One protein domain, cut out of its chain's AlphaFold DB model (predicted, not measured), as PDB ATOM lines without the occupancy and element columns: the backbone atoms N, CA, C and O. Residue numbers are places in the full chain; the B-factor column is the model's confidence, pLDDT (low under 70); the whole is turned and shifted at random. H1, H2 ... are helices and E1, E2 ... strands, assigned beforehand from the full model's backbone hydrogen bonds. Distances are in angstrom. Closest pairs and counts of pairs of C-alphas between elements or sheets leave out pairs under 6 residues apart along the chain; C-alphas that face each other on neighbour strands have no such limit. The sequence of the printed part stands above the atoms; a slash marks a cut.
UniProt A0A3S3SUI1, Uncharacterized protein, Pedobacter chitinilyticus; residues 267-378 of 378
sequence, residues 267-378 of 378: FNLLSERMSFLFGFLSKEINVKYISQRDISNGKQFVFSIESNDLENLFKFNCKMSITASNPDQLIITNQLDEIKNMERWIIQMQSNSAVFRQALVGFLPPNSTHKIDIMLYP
ATOM      1  N   PHE A 267      55.177 -43.365 -31.211       92.94
ATOM      2  CA  PHE A 267      55.059 -42.459 -32.358       92.94
ATOM      3  C   PHE A 267      55.412 -40.990 -32.080       92.94
ATOM      4  O   PHE A 267      55.102 -40.134 -32.906       92.94
ATOM      5  N   ASN A 268      56.108 -40.690 -30.978       92.25
ATOM      6  CA  ASN A 268      56.461 -39.315 -30.605       92.25
ATOM      7  C   ASN A 268      57.221 -38.559 -31.707       92.25
ATOM      8  O   ASN A 268      56.868 -37.421 -32.000       92.25
ATOM      9  N   LEU A 269      58.189 -39.199 -32.378       92.94
ATOM     10  CA  LEU A 269      58.960 -38.549 -33.449       92.94
ATOM     11  C   LEU A 269      58.056 -38.129 -34.615       92.94
ATOM     12  O   LEU A 269      58.163 -37.023 -35.137       92.94
ATOM     13  N   LEU A 270      57.120 -38.998 -35.010       92.50
ATOM     14  CA  LEU A 270      56.167 -38.684 -36.075       92.50
ATOM     15  C   LEU A 270      55.193 -37.582 -35.645       92.50
ATOM     16  O   LEU A 270      54.911 -36.679 -36.431       92.50
ATOM     17  N   SER A 271      54.709 -37.630 -34.403       92.94
ATOM     18  CA  SER A 271      53.844 -36.592 -33.838       92.94
ATOM     19  C   SER A 271      54.522 -35.221 -33.852       92.94
ATOM     20  O   SER A 271      53.891 -34.257 -34.263       92.94
ATOM     21  N   GLU A 272      55.812 -35.131 -33.519       92.06
ATOM     22  CA  GLU A 272      56.584 -33.882 -33.603       92.06
ATOM     23  C   GLU A 272      56.674 -33.338 -35.037       92.06
ATOM     24  O   GLU A 272      56.526 -32.132 -35.254       92.06
ATOM     25  N   ARG A 273      56.854 -34.210 -36.041       92.19
ATOM     26  CA  ARG A 273      56.837 -33.796 -37.459       92.19
ATOM     27  C   ARG A 273      55.481 -33.267 -37.888       92.19
ATOM     28  O   ARG A 273      55.410 -32.262 -38.595       92.19
ATOM     29  N   MET A 274      54.412 -33.905 -37.430       93.00
ATOM     30  CA  MET A 274      53.058 -33.432 -37.687       93.00
ATOM     31  C   MET A 274      52.797 -32.105 -36.963       93.00
ATOM     32  O   MET A 274      52.285 -31.179 -37.585       93.00
ATOM     33  N   SER A 275      53.224 -31.947 -35.708       92.88
ATOM     34  CA  SER A 275      53.120 -30.674 -34.985       92.88
ATOM     35  C   SER A 275      53.830 -29.544 -35.724       92.88
ATOM     36  O   SER A 275      53.271 -28.460 -35.840       92.88
ATOM     37  N   PHE A 276      55.019 -29.793 -36.282       92.44
ATOM     38  CA  PHE A 276      55.714 -28.814 -37.118       92.44
ATOM     39  C   PHE A 276      54.929 -28.471 -38.391       92.44
ATOM     40  O   PHE A 276      54.721 -27.300 -38.697       92.44
ATOM     41  N   LEU A 277      54.448 -29.478 -39.126       92.19
ATOM     42  CA  LEU A 277      53.698 -29.264 -40.368       92.19
ATOM     43  C   LEU A 277      52.426 -28.439 -40.153       92.19
ATOM     44  O   LEU A 277      52.120 -27.563 -40.963       92.19
ATOM     45  N   PHE A 278      51.702 -28.709 -39.068       93.00
ATOM     46  CA  PHE A 278      50.465 -28.014 -38.719       93.00
ATOM     47  C   PHE A 278      50.688 -26.757 -37.870       93.00
ATOM     48  O   PHE A 278      49.752 -25.978 -37.699       93.00
ATOM     49  N   GLY A 279      51.909 -26.500 -37.395       91.88
ATOM     50  CA  GLY A 279      52.254 -25.337 -36.570       91.88
ATOM     51  C   GLY A 279      52.145 -23.993 -37.298       91.88
ATOM     52  O   GLY A 279      52.164 -22.938 -36.673       91.88
ATOM     53  N   PHE A 280      51.970 -24.012 -38.622       90.56
ATOM     54  CA  PHE A 280      51.572 -22.828 -39.383       90.56
ATOM     55  C   PHE A 280      50.119 -22.398 -39.096       90.56
ATOM     56  O   PHE A 280      49.787 -21.219 -39.215       90.56
ATOM     57  N   LEU A 281      49.238 -23.339 -38.732       91.50
ATOM     58  CA  LEU A 281      47.824 -23.059 -38.461       91.50
ATOM     59  C   LEU A 281      47.603 -22.462 -37.069       91.50
ATOM     60  O   LEU A 281      46.693 -21.657 -36.885       91.50
ATOM     61  N   SER A 282      48.417 -22.863 -36.093       91.94
ATOM     62  CA  SER A 282      48.357 -22.386 -34.712       91.94
ATOM     63  C   SER A 282      49.706 -22.577 -34.019       91.94
ATOM     64  O   SER A 282      50.470 -23.476 -34.366       91.94
ATOM     65  N   LYS A 283      49.996 -21.732 -33.023       87.06
ATOM     66  CA  LYS A 283      51.246 -21.775 -32.247       87.06
ATOM     67  C   LYS A 283      51.341 -23.001 -31.337       87.06
ATOM     68  O   LYS A 283      52.446 -23.456 -31.054       87.06
ATOM     69  N   GLU A 284      50.205 -23.522 -30.879       92.38
ATOM     70  CA  GLU A 284      50.139 -24.606 -29.897       92.38
ATOM     71  C   GLU A 284      49.393 -25.808 -30.473       92.38
ATOM     72  O   GLU A 284      48.223 -26.044 -30.170       92.38
ATOM     73  N   ILE A 285      50.085 -26.569 -31.326       94.81
ATOM     74  CA  ILE A 285      49.565 -27.807 -31.908       94.81
ATOM     75  C   ILE A 285      49.927 -29.000 -31.034       94.81
ATOM     76  O   ILE A 285      51.103 -29.296 -30.811       94.81
ATOM     77  N   ASN A 286      48.908 -29.748 -30.629       94.38
ATOM     78  CA  ASN A 286      49.067 -31.066 -30.046       94.38
ATOM     79  C   ASN A 286      48.625 -32.138 -31.050       94.38
ATOM     80  O   ASN A 286      47.522 -32.085 -31.600       94.38
ATOM     81  N   VAL A 287      49.491 -33.124 -31.275       95.25
ATOM     82  CA  VAL A 287      49.216 -34.261 -32.153       95.25
ATOM     83  C   VAL A 287      49.126 -35.521 -31.313       95.25
ATOM     84  O   VAL A 287      50.103 -35.971 -30.716       95.25
ATOM     85  N   LYS A 288      47.942 -36.127 -31.309       93.56
ATOM     86  CA  LYS A 288      47.689 -37.421 -30.681       93.56
ATOM     87  C   LYS A 288      47.660 -38.489 -31.755       93.56
ATOM     88  O   LYS A 288      46.762 -38.518 -32.597       93.56
ATOM     89  N   TYR A 289      48.636 -39.382 -31.725       89.94
ATOM     90  CA  TYR A 289      48.619 -40.563 -32.573       89.94
ATOM     91  C   TYR A 289      47.460 -41.490 -32.178       89.94
ATOM     92  O   TYR A 289      47.233 -41.744 -30.995       89.94
ATOM     93  N   ILE A 290      46.730 -41.988 -33.178       86.12
ATOM     94  CA  ILE A 290      45.575 -42.869 -32.978       86.12
ATOM     95  C   ILE A 290      45.912 -44.290 -33.418       86.12
ATOM     96  O   ILE A 290      45.743 -45.232 -32.649       86.12
ATOM     97  N   SER A 291      46.335 -44.473 -34.673       91.44
ATOM     98  CA  SER A 291      46.589 -45.812 -35.217       91.44
ATOM     99  C   SER A 291      47.443 -45.809 -36.484       91.44
ATOM    100  O   SER A 291      47.570 -44.799 -37.178       91.44
ATOM    101  N   GLN A 292      47.990 -46.983 -36.801       91.69
ATOM    102  CA  GLN A 292      48.716 -47.293 -38.025       91.69
ATOM    103  C   GLN A 292      48.145 -48.592 -38.575       91.69
ATOM    104  O   GLN A 292      47.887 -49.533 -37.824       91.69
ATOM    105  N   ARG A 293      48.002 -48.660 -39.895       90.88
ATOM    106  CA  ARG A 293      47.701 -49.902 -40.604       90.88
ATOM    107  C   ARG A 293      48.523 -50.012 -41.874       90.88
ATOM    108  O   ARG A 293      48.809 -49.005 -42.528       90.88
ATOM    109  N   ASP A 294      48.875 -51.238 -42.223       88.75
ATOM    110  CA  ASP A 294      49.449 -51.532 -43.529       88.75
ATOM    111  C   ASP A 294      48.343 -51.470 -44.591       88.75
ATOM    112  O   ASP A 294      47.205 -51.890 -44.363       88.75
ATOM    113  N   ILE A 295      48.665 -50.880 -45.739       91.19
ATOM    114  CA  ILE A 295      47.775 -50.757 -46.899       91.19
ATOM    115  C   ILE A 295      48.494 -51.291 -48.139       91.19
ATOM    116  O   ILE A 295      49.704 -51.522 -48.113       91.19
ATOM    117  N   SER A 296      47.769 -51.476 -49.246       85.31
ATOM    118  CA  SER A 296      48.381 -51.889 -50.512       85.31
ATOM    119  C   SER A 296      49.529 -50.941 -50.884       85.31
ATOM    120  O   SER A 296      49.298 -49.750 -51.099       85.31
ATOM    121  N   ASN A 297      50.749 -51.479 -50.959       82.06
ATOM    122  CA  ASN A 297      51.974 -50.760 -51.326       82.06
ATOM    123  C   ASN A 297      52.318 -49.554 -50.434       82.06
ATOM    124  O   ASN A 297      52.906 -48.580 -50.913       82.06
ATOM    125  N   GLY A 298      51.963 -49.587 -49.145       88.12
ATOM    126  CA  GLY A 298      52.264 -48.465 -48.265       88.12
ATOM    127  C   GLY A 298      51.823 -48.621 -46.819       88.12
ATOM    128  O   GLY A 298      51.460 -49.702 -46.356       88.12
ATOM    129  N   LYS A 299      51.829 -47.496 -46.105       90.00
ATOM    130  CA  LYS A 299      51.303 -47.392 -44.741       90.00
ATOM    131  C   LYS A 299      50.300 -46.263 -44.634       90.00
ATOM    132  O   LYS A 299      50.407 -45.252 -45.325       90.00
ATOM    133  N   GLN A 300      49.351 -46.434 -43.727       94.31
ATOM    134  CA  GLN A 300      48.431 -45.387 -43.334       94.31
ATOM    135  C   GLN A 300      48.565 -45.102 -41.847       94.31
ATOM    136  O   GLN A 300      48.572 -46.023 -41.033       94.31
ATOM    137  N   PHE A 301      48.606 -43.819 -41.520       94.69
ATOM    138  CA  PHE A 301      48.656 -43.288 -40.172       94.69
ATOM    139  C   PHE A 301      47.415 -42.442 -39.917       94.69
ATOM    140  O   PHE A 301      46.939 -41.734 -40.809       94.69
ATOM    141  N   VAL A 302      46.895 -42.522 -38.700       95.88
ATOM    142  CA  VAL A 302      45.738 -41.755 -38.251       95.88
ATOM    143  C   VAL A 302      46.122 -40.987 -36.993       95.88
ATOM    144  O   VAL A 302      46.626 -41.575 -36.034       95.88
ATOM    145  N   PHE A 303      45.864 -39.683 -37.004       95.94
ATOM    146  CA  PHE A 303      46.183 -38.746 -35.929       95.94
ATOM    147  C   PHE A 303      44.963 -37.885 -35.600       95.94
ATOM    148  O   PHE A 303      44.159 -37.597 -36.482       95.94
ATOM    149  N   SER A 304      44.866 -37.420 -34.357       96.81
ATOM    150  CA  SER A 304      44.035 -36.276 -33.981       96.81
ATOM    151  C   SER A 304      44.942 -35.071 -33.772       96.81
ATOM    152  O   SER A 304      45.983 -35.176 -33.122       96.81
ATOM    153  N   ILE A 305      44.549 -33.943 -34.347       96.56
ATOM    154  CA  ILE A 305      45.250 -32.670 -34.255       96.56
ATOM    155  C   ILE A 305      44.326 -31.722 -33.505       96.56
ATOM    156  O   ILE A 305      43.170 -31.541 -33.888       96.56
ATOM    157  N   GLU A 306      44.831 -31.134 -32.430       96.00
ATOM    158  CA  GLU A 306      44.120 -30.138 -31.636       96.00
ATOM    159  C   GLU A 306      45.012 -28.909 -31.438       96.00
ATOM    160  O   GLU A 306      46.223 -29.028 -31.244       96.00
ATOM    161  N   SER A 307      44.410 -27.728 -31.522       95.00
ATOM    162  CA  SER A 307      45.045 -26.460 -31.181       95.00
ATOM    163  C   SER A 307      44.580 -26.021 -29.801       95.00
ATOM    164  O   SER A 307      43.375 -25.944 -29.557       95.00
ATOM    165  N   ASN A 308      45.537 -25.709 -28.926       91.69
ATOM    166  CA  ASN A 308      45.277 -25.143 -27.599       91.69
ATOM    167  C   ASN A 308      45.423 -23.611 -27.566       91.69
ATOM    168  O   ASN A 308      45.192 -22.993 -26.527       91.69
ATOM    169  N   ASP A 309      45.757 -22.994 -28.701       90.94
ATOM    170  CA  ASP A 309      45.803 -21.540 -28.846       90.94
ATOM    171  C   ASP A 309      44.389 -20.962 -28.725       90.94
ATOM    172  O   ASP A 309      43.529 -21.219 -29.571       90.94
ATOM    173  N   LEU A 310      44.159 -20.152 -27.686       85.75
ATOM    174  CA  LEU A 310      42.870 -19.519 -27.402       85.75
ATOM    175  C   LEU A 310      42.351 -18.668 -28.570       85.75
ATOM    176  O   LEU A 310      41.139 -18.514 -28.710       85.75
ATOM    177  N   GLU A 311      43.239 -18.127 -29.409       84.94
ATOM    178  CA  GLU A 311      42.849 -17.329 -30.576       84.94
ATOM    179  C   GLU A 311      42.418 -18.191 -31.772       84.94
ATOM    180  O   GLU A 311      41.726 -17.699 -32.663       84.94
ATOM    181  N   ASN A 312      42.829 -19.464 -31.814       85.62
ATOM    182  CA  ASN A 312      42.626 -20.366 -32.947       85.62
ATOM    183  C   ASN A 312      42.360 -21.801 -32.461       85.62
ATOM    184  O   ASN A 312      43.092 -22.732 -32.810       85.62
ATOM    185  N   LEU A 313      41.322 -21.995 -31.642       90.75
ATOM    186  CA  LEU A 313      40.923 -23.319 -31.159       90.75
ATOM    187  C   LEU A 313      40.302 -24.140 -32.291       90.75
ATOM    188  O   LEU A 313      39.300 -23.749 -32.888       90.75
ATOM    189  N   PHE A 314      40.871 -25.311 -32.553       93.62
ATOM    190  CA  PHE A 314      40.311 -26.279 -33.488       93.62
ATOM    191  C   PHE A 314      40.692 -27.694 -33.081       93.62
ATOM    192  O   PHE A 314      41.685 -27.921 -32.387       93.62
ATOM    193  N   LYS A 315      39.911 -28.659 -33.558       95.31
ATOM    194  CA  LYS A 315      40.219 -30.076 -33.441       95.31
ATOM    195  C   LYS A 315      39.718 -30.803 -34.674       95.31
ATOM    196  O   LYS A 315      38.594 -30.569 -35.101       95.31
ATOM    197  N   PHE A 316      40.553 -31.674 -35.216       95.94
ATOM    198  CA  PHE A 316      40.190 -32.543 -36.323       95.94
ATOM    199  C   PHE A 316      41.035 -33.812 -36.316       95.94
ATOM    200  O   PHE A 316      42.000 -33.959 -35.559       95.94
ATOM    201  N   ASN A 317      40.677 -34.740 -37.185       96.81
ATOM    202  CA  ASN A 317      41.428 -35.943 -37.456       96.81
ATOM    203  C   ASN A 317      42.119 -35.865 -38.821       96.81
ATOM    204  O   ASN A 317      41.642 -35.259 -39.781       96.81
ATOM    205  N   CYS A 318      43.274 -36.508 -38.902       96.62
ATOM    206  CA  CYS A 318      44.102 -36.572 -40.089       96.62
ATOM    207  C   CYS A 318      44.415 -38.030 -40.398       96.62
ATOM    208  O   CYS A 318      44.906 -38.776 -39.548       96.62
ATOM    209  N   LYS A 319      44.149 -38.431 -41.637       97.06
ATOM    210  CA  LYS A 319      44.555 -39.719 -42.186       97.06
ATOM    211  C   LYS A 319      45.603 -39.470 -43.257       97.06
ATOM    212  O   LYS A 319      45.290 -38.905 -44.299       97.06
ATOM    213  N   MET A 320      46.822 -39.928 -43.008       96.00
ATOM    214  CA  MET A 320      47.947 -39.818 -43.930       96.00
ATOM    215  C   MET A 320      48.287 -41.194 -44.492       96.00
ATOM    216  O   MET A 320      48.608 -42.109 -43.737       96.00
ATOM    217  N   SER A 321      48.241 -41.345 -45.810       95.00
ATOM    218  CA  SER A 321      48.667 -42.560 -46.508       95.00
ATOM    219  C   SER A 321      49.939 -42.273 -47.289       95.00
ATOM    220  O   SER A 321      49.977 -41.329 -48.069       95.00
ATOM    221  N   ILE A 322      50.970 -43.087 -47.083       93.00
ATOM    222  CA  ILE A 322      52.239 -43.013 -47.806       93.00
ATOM    223  C   ILE A 322      52.342 -44.285 -48.636       93.00
ATOM    224  O   ILE A 322      52.457 -45.379 -48.080       93.00
ATOM    225  N   THR A 323      52.280 -44.136 -49.955       91.62
ATOM    226  CA  THR A 323      52.341 -45.243 -50.917       91.62
ATOM    227  C   THR A 323      53.442 -45.004 -51.938       91.62
ATOM    228  O   THR A 323      53.823 -43.861 -52.195       91.62
ATOM    229  N   ALA A 324      53.969 -46.081 -52.516       87.00
ATOM    230  CA  ALA A 324      54.871 -45.966 -53.657       87.00
ATOM    231  C   ALA A 324      54.119 -45.393 -54.871       87.00
ATOM    232  O   ALA A 324      53.008 -45.826 -55.184       87.00
ATOM    233  N   SER A 325      54.726 -44.440 -55.573       86.88
ATOM    234  CA  SER A 325      54.189 -43.875 -56.818       86.88
ATOM    235  C   SER A 325      55.317 -43.503 -57.762       86.88
ATOM    236  O   SER A 325      56.465 -43.480 -57.348       86.88
ATOM    237  N   ASN A 326      55.015 -43.195 -59.019       83.62
ATOM    238  CA  ASN A 326      55.942 -42.544 -59.942       83.62
ATOM    239  C   ASN A 326      55.118 -41.631 -60.872       83.62
ATOM    240  O   ASN A 326      54.311 -42.164 -61.636       83.62
ATOM    241  N   PRO A 327      55.246 -40.293 -60.811       88.00
ATOM    242  CA  PRO A 327      56.190 -39.505 -60.016       88.00
ATOM    243  C   PRO A 327      55.744 -39.310 -58.557       88.00
ATOM    244  O   PRO A 327      54.731 -39.837 -58.097       88.00
ATOM    245  N   ASP A 328      56.537 -38.524 -57.842       87.25
ATOM    246  CA  ASP A 328      56.253 -37.979 -56.522       87.25
ATOM    247  C   ASP A 328      55.004 -37.088 -56.492       87.25
ATOM    248  O   ASP A 328      54.862 -36.188 -57.320       87.25
ATOM    249  N   GLN A 329      54.103 -37.311 -55.528       91.50
ATOM    250  CA  GLN A 329      52.832 -36.583 -55.427       91.50
ATOM    251  C   GLN A 329      52.427 -36.311 -53.973       91.50
ATOM    252  O   GLN A 329      52.608 -37.154 -53.095       91.50
ATOM    253  N   LEU A 330      51.837 -35.138 -53.727       93.69
ATOM    254  CA  LEU A 330      51.186 -34.782 -52.465       93.69
ATOM    255  C   LEU A 330      49.752 -34.344 -52.760       93.69
ATOM    256  O   LEU A 330      49.528 -33.379 -53.489       93.69
ATOM    257  N   ILE A 331      48.785 -35.049 -52.184       94.12
ATOM    258  CA  ILE A 331      47.362 -34.751 -52.324       94.12
ATOM    259  C   ILE A 331      46.799 -34.495 -50.938       94.12
ATOM    260  O   ILE A 331      46.936 -35.323 -50.042       94.12
ATOM    261  N   ILE A 332      46.143 -33.350 -50.767       95.62
ATOM    262  CA  ILE A 332      45.488 -32.986 -49.517       95.62
ATOM    263  C   ILE A 332      44.002 -32.803 -49.809       95.62
ATOM    264  O   ILE A 332      43.621 -32.010 -50.662       95.62
ATOM    265  N   THR A 333      43.169 -33.578 -49.124       96.00
ATOM    266  CA  THR A 333      41.709 -33.521 -49.189       96.00
ATOM    267  C   THR A 333      41.194 -32.928 -47.885       96.00
ATOM    268  O   THR A 333      41.353 -33.536 -46.826       96.00
ATOM    269  N   ASN A 334      40.579 -31.750 -47.964       95.38
ATOM    270  CA  ASN A 334      39.964 -31.090 -46.820       95.38
ATOM    271  C   ASN A 334      38.463 -31.387 -46.760       95.38
ATOM    272  O   ASN A 334      37.752 -31.113 -47.723       95.38
ATOM    273  N   GLN A 335      37.996 -31.934 -45.638       94.88
ATOM    274  CA  GLN A 335      36.575 -32.135 -45.325       94.88
ATOM    275  C   GLN A 335      36.155 -31.337 -44.079       94.88
ATOM    276  O   GLN A 335      35.182 -31.693 -43.419       94.88
ATOM    277  N   LEU A 336      36.936 -30.317 -43.716       92.56
ATOM    278  CA  LEU A 336      36.705 -29.467 -42.554       92.56
ATOM    279  C   LEU A 336      36.109 -28.133 -42.982       92.56
ATOM    280  O   LEU A 336      36.579 -27.526 -43.949       92.56
ATOM    281  N   ASP A 337      35.162 -27.657 -42.184       86.00
ATOM    282  CA  ASP A 337      34.592 -26.325 -42.315       86.00
ATOM    283  C   ASP A 337      35.424 -25.302 -41.519       86.00
ATOM    284  O   ASP A 337      35.850 -25.556 -40.392       86.00
ATOM    285  N   GLU A 338      35.663 -24.139 -42.130       79.38
ATOM    286  CA  GLU A 338      36.028 -22.871 -41.470       79.38
ATOM    287  C   GLU A 338      37.241 -22.866 -40.500       79.38
ATOM    288  O   GLU A 338      37.297 -22.056 -39.574       79.38
ATOM    289  N   ILE A 339      38.290 -23.674 -40.730       85.50
ATOM    290  CA  ILE A 339      39.574 -23.497 -40.012       85.50
ATOM    291  C   ILE A 339      40.399 -22.377 -40.656       85.50
ATOM    292  O   ILE A 339      40.823 -22.459 -41.815       85.50
ATOM    293  N   LYS A 340      40.694 -21.334 -39.871       83.06
ATOM    294  CA  LYS A 340      41.523 -20.196 -40.289       83.06
ATOM    295  C   LYS A 340      42.867 -20.661 -40.864       83.06
ATOM    296  O   LYS A 340      43.536 -21.519 -40.299       83.06
ATOM    297  N   ASN A 341      43.282 -20.056 -41.979       87.62
ATOM    298  CA  ASN A 341      44.517 -20.364 -42.719       87.62
ATOM    299  C   ASN A 341      44.620 -21.787 -43.309       87.62
ATOM    300  O   ASN A 341      45.635 -22.076 -43.943       87.62
ATOM    301  N   MET A 342      43.606 -22.653 -43.177       92.12
ATOM    302  CA  MET A 342      43.667 -24.028 -43.689       92.12
ATOM    303  C   MET A 342      43.789 -24.077 -45.215       92.12
ATOM    304  O   MET A 342      44.711 -24.699 -45.731       92.12
ATOM    305  N   GLU A 343      42.921 -23.377 -45.952       91.12
ATOM    306  CA  GLU A 343      42.992 -23.338 -47.424       91.12
ATOM    307  C   GLU A 343      44.342 -22.811 -47.916       91.12
ATOM    308  O   GLU A 343      44.961 -23.381 -48.814       91.12
ATOM    309  N   ARG A 344      44.841 -21.758 -47.262       90.44
ATOM    310  CA  ARG A 344      46.159 -21.181 -47.526       90.44
ATOM    311  C   ARG A 344      47.270 -22.211 -47.307       90.44
ATOM    312  O   ARG A 344      48.125 -22.363 -48.173       90.44
ATOM    313  N   TRP A 345      47.243 -22.940 -46.191       92.12
ATOM    314  CA  TRP A 345      48.201 -24.009 -45.896       92.12
ATOM    315  C   TRP A 345      48.152 -25.132 -46.939       92.12
ATOM    316  O   TRP A 345      49.200 -25.548 -47.427       92.12
ATOM    317  N   ILE A 346      46.953 -25.569 -47.340       92.75
ATOM    318  CA  ILE A 346      46.755 -26.614 -48.357       92.75
ATOM    319  C   ILE A 346      47.372 -26.196 -49.692       92.75
ATOM    320  O   ILE A 346      48.187 -26.937 -50.246       92.75
ATOM    321  N   ILE A 347      47.023 -25.001 -50.184       90.81
ATOM    322  CA  ILE A 347      47.520 -24.473 -51.462       90.81
ATOM    323  C   ILE A 347      49.050 -24.421 -51.454       90.81
ATOM    324  O   ILE A 347      49.687 -24.854 -52.418       90.81
ATOM    325  N   GLN A 348      49.648 -23.931 -50.366       89.69
ATOM    326  CA  GLN A 348      51.100 -23.813 -50.255       89.69
ATOM    327  C   GLN A 348      51.792 -25.179 -50.147       89.69
ATOM    328  O   GLN A 348      52.775 -25.416 -50.845       89.69
ATOM    329  N   MET A 349      51.257 -26.111 -49.353       90.06
ATOM    330  CA  MET A 349      51.815 -27.464 -49.235       90.06
ATOM    331  C   MET A 349      51.762 -28.226 -50.559       90.06
ATOM    332  O   MET A 349      52.752 -28.835 -50.960       90.06
ATOM    333  N   GLN A 350      50.638 -28.162 -51.278       89.81
ATOM    334  CA  GLN A 350      50.504 -28.815 -52.583       89.81
ATOM    335  C   GLN A 350      51.400 -28.172 -53.649       89.81
ATOM    336  O   GLN A 350      51.946 -28.883 -54.493       89.81
ATOM    337  N   SER A 351      51.602 -26.852 -53.586       87.44
ATOM    338  CA  SER A 351      52.503 -26.130 -54.496       87.44
ATOM    339  C   SER A 351      53.985 -26.353 -54.166       87.44
ATOM    340  O   SER A 351      54.831 -26.244 -55.051       87.44
ATOM    341  N   ASN A 352      54.311 -26.695 -52.915       84.75
ATOM    342  CA  ASN A 352      55.677 -26.898 -52.437       84.75
ATOM    343  C   ASN A 352      55.830 -28.225 -51.674       84.75
ATOM    344  O   ASN A 352      56.116 -28.272 -50.475       84.75
ATOM    345  N   SER A 353      55.694 -29.336 -52.401       84.38
ATOM    346  CA  SER A 353      55.814 -30.684 -51.825       84.38
ATOM    347  C   SER A 353      57.186 -30.985 -51.193       84.38
ATOM    348  O   SER A 353      57.302 -31.925 -50.402       84.38
ATOM    349  N   ALA A 354      58.224 -30.194 -51.498       85.38
ATOM    350  CA  ALA A 354      59.556 -30.344 -50.918       85.38
ATOM    351  C   ALA A 354      59.564 -30.070 -49.406       85.38
ATOM    352  O   ALA A 354      60.198 -30.820 -48.664       85.38
ATOM    353  N   VAL A 355      58.803 -29.073 -48.942       85.19
ATOM    354  CA  VAL A 355      58.645 -28.767 -47.507       85.19
ATOM    355  C   VAL A 355      58.066 -29.967 -46.768       85.19
ATOM    356  O   VAL A 355      58.593 -30.400 -45.744       85.19
ATOM    357  N   PHE A 356      57.012 -30.561 -47.331       86.44
ATOM    358  CA  PHE A 356      56.358 -31.718 -46.734       86.44
ATOM    359  C   PHE A 356      57.303 -32.926 -46.639       86.44
ATOM    360  O   PHE A 356      57.363 -33.616 -45.623       86.44
ATOM    361  N   ARG A 357      58.109 -33.154 -47.682       86.38
ATOM    362  CA  ARG A 357      59.130 -34.212 -47.699       86.38
ATOM    363  C   ARG A 357      60.230 -33.982 -46.684       86.38
ATOM    364  O   ARG A 357      60.660 -34.931 -46.038       86.38
ATOM    365  N   GLN A 358      60.684 -32.741 -46.558       86.44
ATOM    366  CA  GLN A 358      61.702 -32.371 -45.588       86.44
ATOM    367  C   GLN A 358      61.198 -32.586 -44.159       86.44
ATOM    368  O   GLN A 358      61.942 -33.092 -43.326       86.44
ATOM    369  N   ALA A 359      59.929 -32.271 -43.890       88.19
ATOM    370  CA  ALA A 359      59.319 -32.528 -42.593       88.19
ATOM    371  C   ALA A 359      59.152 -34.026 -42.296       88.19
ATOM    372  O   ALA A 359      59.274 -34.429 -41.150       88.19
ATOM    373  N   LEU A 360      58.906 -34.865 -43.305       89.56
ATOM    374  CA  LEU A 360      58.799 -36.321 -43.136       89.56
ATOM    375  C   LEU A 360      60.097 -37.077 -43.437       89.56
ATOM    376  O   LEU A 360      60.075 -38.283 -43.710       89.56
ATOM    377  N   VAL A 361      61.239 -36.390 -43.396       87.50
ATOM    378  CA  VAL A 361      62.536 -37.031 -43.595       87.50
ATOM    379  C   VAL A 361      62.706 -38.180 -42.589       87.50
ATOM    380  O   VAL A 361      62.364 -38.059 -41.422       87.50
ATOM    381  N   GLY A 362      63.152 -39.349 -43.055       85.44
ATOM    382  CA  GLY A 362      63.247 -40.563 -42.231       85.44
ATOM    383  C   GLY A 362      61.972 -41.416 -42.172       85.44
ATOM    384  O   GLY A 362      62.081 -42.629 -42.018       85.44
ATOM    385  N   PHE A 363      60.782 -40.842 -42.380       89.12
ATOM    386  CA  PHE A 363      59.514 -41.593 -42.470       89.12
ATOM    387  C   PHE A 363      59.165 -42.032 -43.893       89.12
ATOM    388  O   PHE A 363      58.354 -42.942 -44.087       89.12
ATOM    389  N   LEU A 364      59.793 -41.409 -44.888       89.69
ATOM    390  CA  LEU A 364      59.675 -41.800 -46.285       89.69
ATOM    391  C   LEU A 364      60.645 -42.950 -46.599       89.69
ATOM    392  O   LEU A 364      61.836 -42.823 -46.295       89.69
ATOM    393  N   PRO A 365      60.165 -44.056 -47.201       84.94
ATOM    394  CA  PRO A 365      61.039 -45.122 -47.664       84.94
ATOM    395  C   PRO A 365      62.177 -44.593 -48.556       84.94
ATOM    396  O   PRO A 365      61.972 -43.700 -49.380       84.94
ATOM    397  N   PRO A 366      63.407 -45.093 -48.388       82.81
ATOM    398  CA  PRO A 366      64.542 -44.586 -49.142       82.81
ATOM    399  C   PRO A 366      64.501 -45.057 -50.603       82.81
ATOM    400  O   PRO A 366      64.078 -46.170 -50.904       82.81
ATOM    401  N   ASN A 367      65.032 -44.231 -51.512       72.44
ATOM    402  CA  ASN A 367      65.183 -44.538 -52.944       72.44
ATOM    403  C   ASN A 367      63.874 -44.830 -53.706       72.44
ATOM    404  O   ASN A 367      63.918 -45.434 -54.776       72.44
ATOM    405  N   SER A 368      62.730 -44.392 -53.186       79.62
ATOM    406  CA  SER A 368      61.442 -44.464 -53.875       79.62
ATOM    407  C   SER A 368      60.822 -43.090 -54.055       79.62
ATOM    408  O   SER A 368      61.062 -42.155 -53.288       79.62
ATOM    409  N   THR A 369      60.005 -42.984 -55.091       86.38
ATOM    410  CA  THR A 369      59.045 -41.903 -55.252       86.38
ATOM    411  C   THR A 369      57.743 -42.276 -54.532       86.38
ATOM    412  O   THR A 369      57.369 -43.450 -54.438       86.38
ATOM    413  N   HIS A 370      57.080 -41.280 -53.955       89.06
ATOM    414  CA  HIS A 370      55.975 -41.453 -53.019       89.06
ATOM    415  C   HIS A 370      54.776 -40.602 -53.394       89.06
ATOM    416  O   HIS A 370      54.914 -39.411 -53.702       89.06
ATOM    417  N   LYS A 371      53.599 -41.202 -53.232       92.50
ATOM    418  CA  LYS A 371      52.327 -40.505 -53.159       92.50
ATOM    419  C   LYS A 371      51.917 -40.421 -51.702       92.50
ATOM    420  O   LYS A 371      51.769 -41.443 -51.024       92.50
ATOM    421  N   ILE A 372      51.757 -39.190 -51.244       93.56
ATOM    422  CA  ILE A 372      51.292 -38.865 -49.906       93.56
ATOM    423  C   ILE A 372      49.873 -38.323 -50.043       93.56
ATOM    424  O   ILE A 372      49.672 -37.246 -50.596       93.56
ATOM    425  N   ASP A 373      48.903 -39.075 -49.537       94.94
ATOM    426  CA  ASP A 373      47.501 -38.669 -49.493       94.94
ATOM    427  C   ASP A 373      47.129 -38.296 -48.055       94.94
ATOM    428  O   ASP A 373      47.182 -39.140 -47.157       94.94
ATOM    429  N   ILE A 374      46.738 -37.045 -47.836       96.00
ATOM    430  CA  ILE A 374      46.298 -36.520 -46.544       96.00
ATOM    431  C   ILE A 374      44.812 -36.215 -46.631       96.00
ATOM    432  O   ILE A 374      44.382 -35.425 -47.464       96.00
ATOM    433  N   MET A 375      44.026 -36.816 -45.750       96.94
ATOM    434  CA  MET A 375      42.607 -36.525 -45.595       96.94
ATOM    435  C   MET A 375      42.379 -35.906 -44.222       96.94
ATOM    436  O   MET A 375      42.666 -36.541 -43.205       96.94
ATOM    437  N   LEU A 376      41.868 -34.680 -44.212       96.75
ATOM    438  CA  LEU A 376      41.486 -33.937 -43.016       96.75
ATOM    439  C   LEU A 376      39.974 -34.073 -42.834       96.75
ATOM    440  O   LEU A 376      39.235 -33.805 -43.780       96.75
ATOM    441  N   TYR A 377      39.520 -34.517 -41.665       96.56
ATOM    442  CA  TYR A 377      38.107 -34.791 -41.386       96.56
ATOM    443  C   TYR A 377      37.766 -34.523 -39.911       96.56
ATOM    444  O   TYR A 377      38.691 -34.513 -39.098       96.56
ATOM    445  N   PRO A 378      36.488 -34.272 -39.559       93.12
ATOM    446  CA  PRO A 378      36.085 -33.908 -38.196       93.12
ATOM    447  C   PRO A 378      36.561 -34.872 -37.101       93.12
ATOM    448  O   PRO A 378      36.627 -36.103 -37.348       93.12
TER     449      PRO A 378
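AT A GLANCE: This is residues 267 to 378 of the 378 residues of an uncharacterized protein of Pedobacter chitinilyticus (UniProt A0A3S3SUI1). A twisted sheet of five strands makes a wall with three helices on one face, in two layers. H1 covers the E1 end of the sheet, H2 packs on E4 at the other edge, and H3 comes between these helices. The printed part is 112 residues with three named helices and five named strands, H1 E1 E2 E3 E4 H2 H3 E5 along the chain, class mixed. The sheet, order E1 E2 E3 E5 E4, is mixed; the whole is compact, with a radius of gyration of the C-alphas of 13.5 A and spans of 42 by 28 by 22 A.

HOW THE PARTS SIT: H1, residues 268 to 278, has a height over the sheet of 7.8 A and runs across the strands, at 65 degrees to E1, residues 285 to 295, on the local plane; their closest C-alphas, of Ser 271 and Val 287, are 5.4 A apart. E1, which bends by 56 degrees at residue 290, E2, residues 298 to 307, and E3, residues 314 to 324, form a meander, each the antiparallel neighbour of the one before, with N 288 and O 304 at 2.8 A and N 301 and O 320 at 2.8 A. E4, residues 329 to 334, H2, residues 342 to 351, H3, residues 353 to 359, and E5, residues 370 to 377, form a strand-helix-strand unit, parallel strands joined through helices, with a left-handed crossover. N 331 and O 372 of E4 and E5 are 2.9 A apart; E5 is antiparallel to E3, with N 319 and O 375 at 2.9 A. The closest C-alphas of E4 and H2, of Leu 330 and Gln 350, are 6.0 A apart. H3 touches H1, closest C-alphas Arg 273 and Ala 359 at 5.8 A, at a steep tilt of 39 degrees, opposite ways. Every O i to N i+4 pair is within hydrogen-bond range in H1, H2 and H3.

IN THESE COORDINATES: H1 begins at C-alpha 268 (56.461, -39.315, -30.605) and E5 ends at C-alpha 377 (38.107, -34.791, -41.386). From first to last C-alpha, E1 measures 27.5 A, E2 28.8 A, E3 31.7 A and E5 22.3 A.

THE WHOLE: The C-alphas farthest apart, of Leu 310 and Asn 367, are 42.1 A apart. The printed part has no cut and no long link, and no printed residue is under 70 in pLDDT.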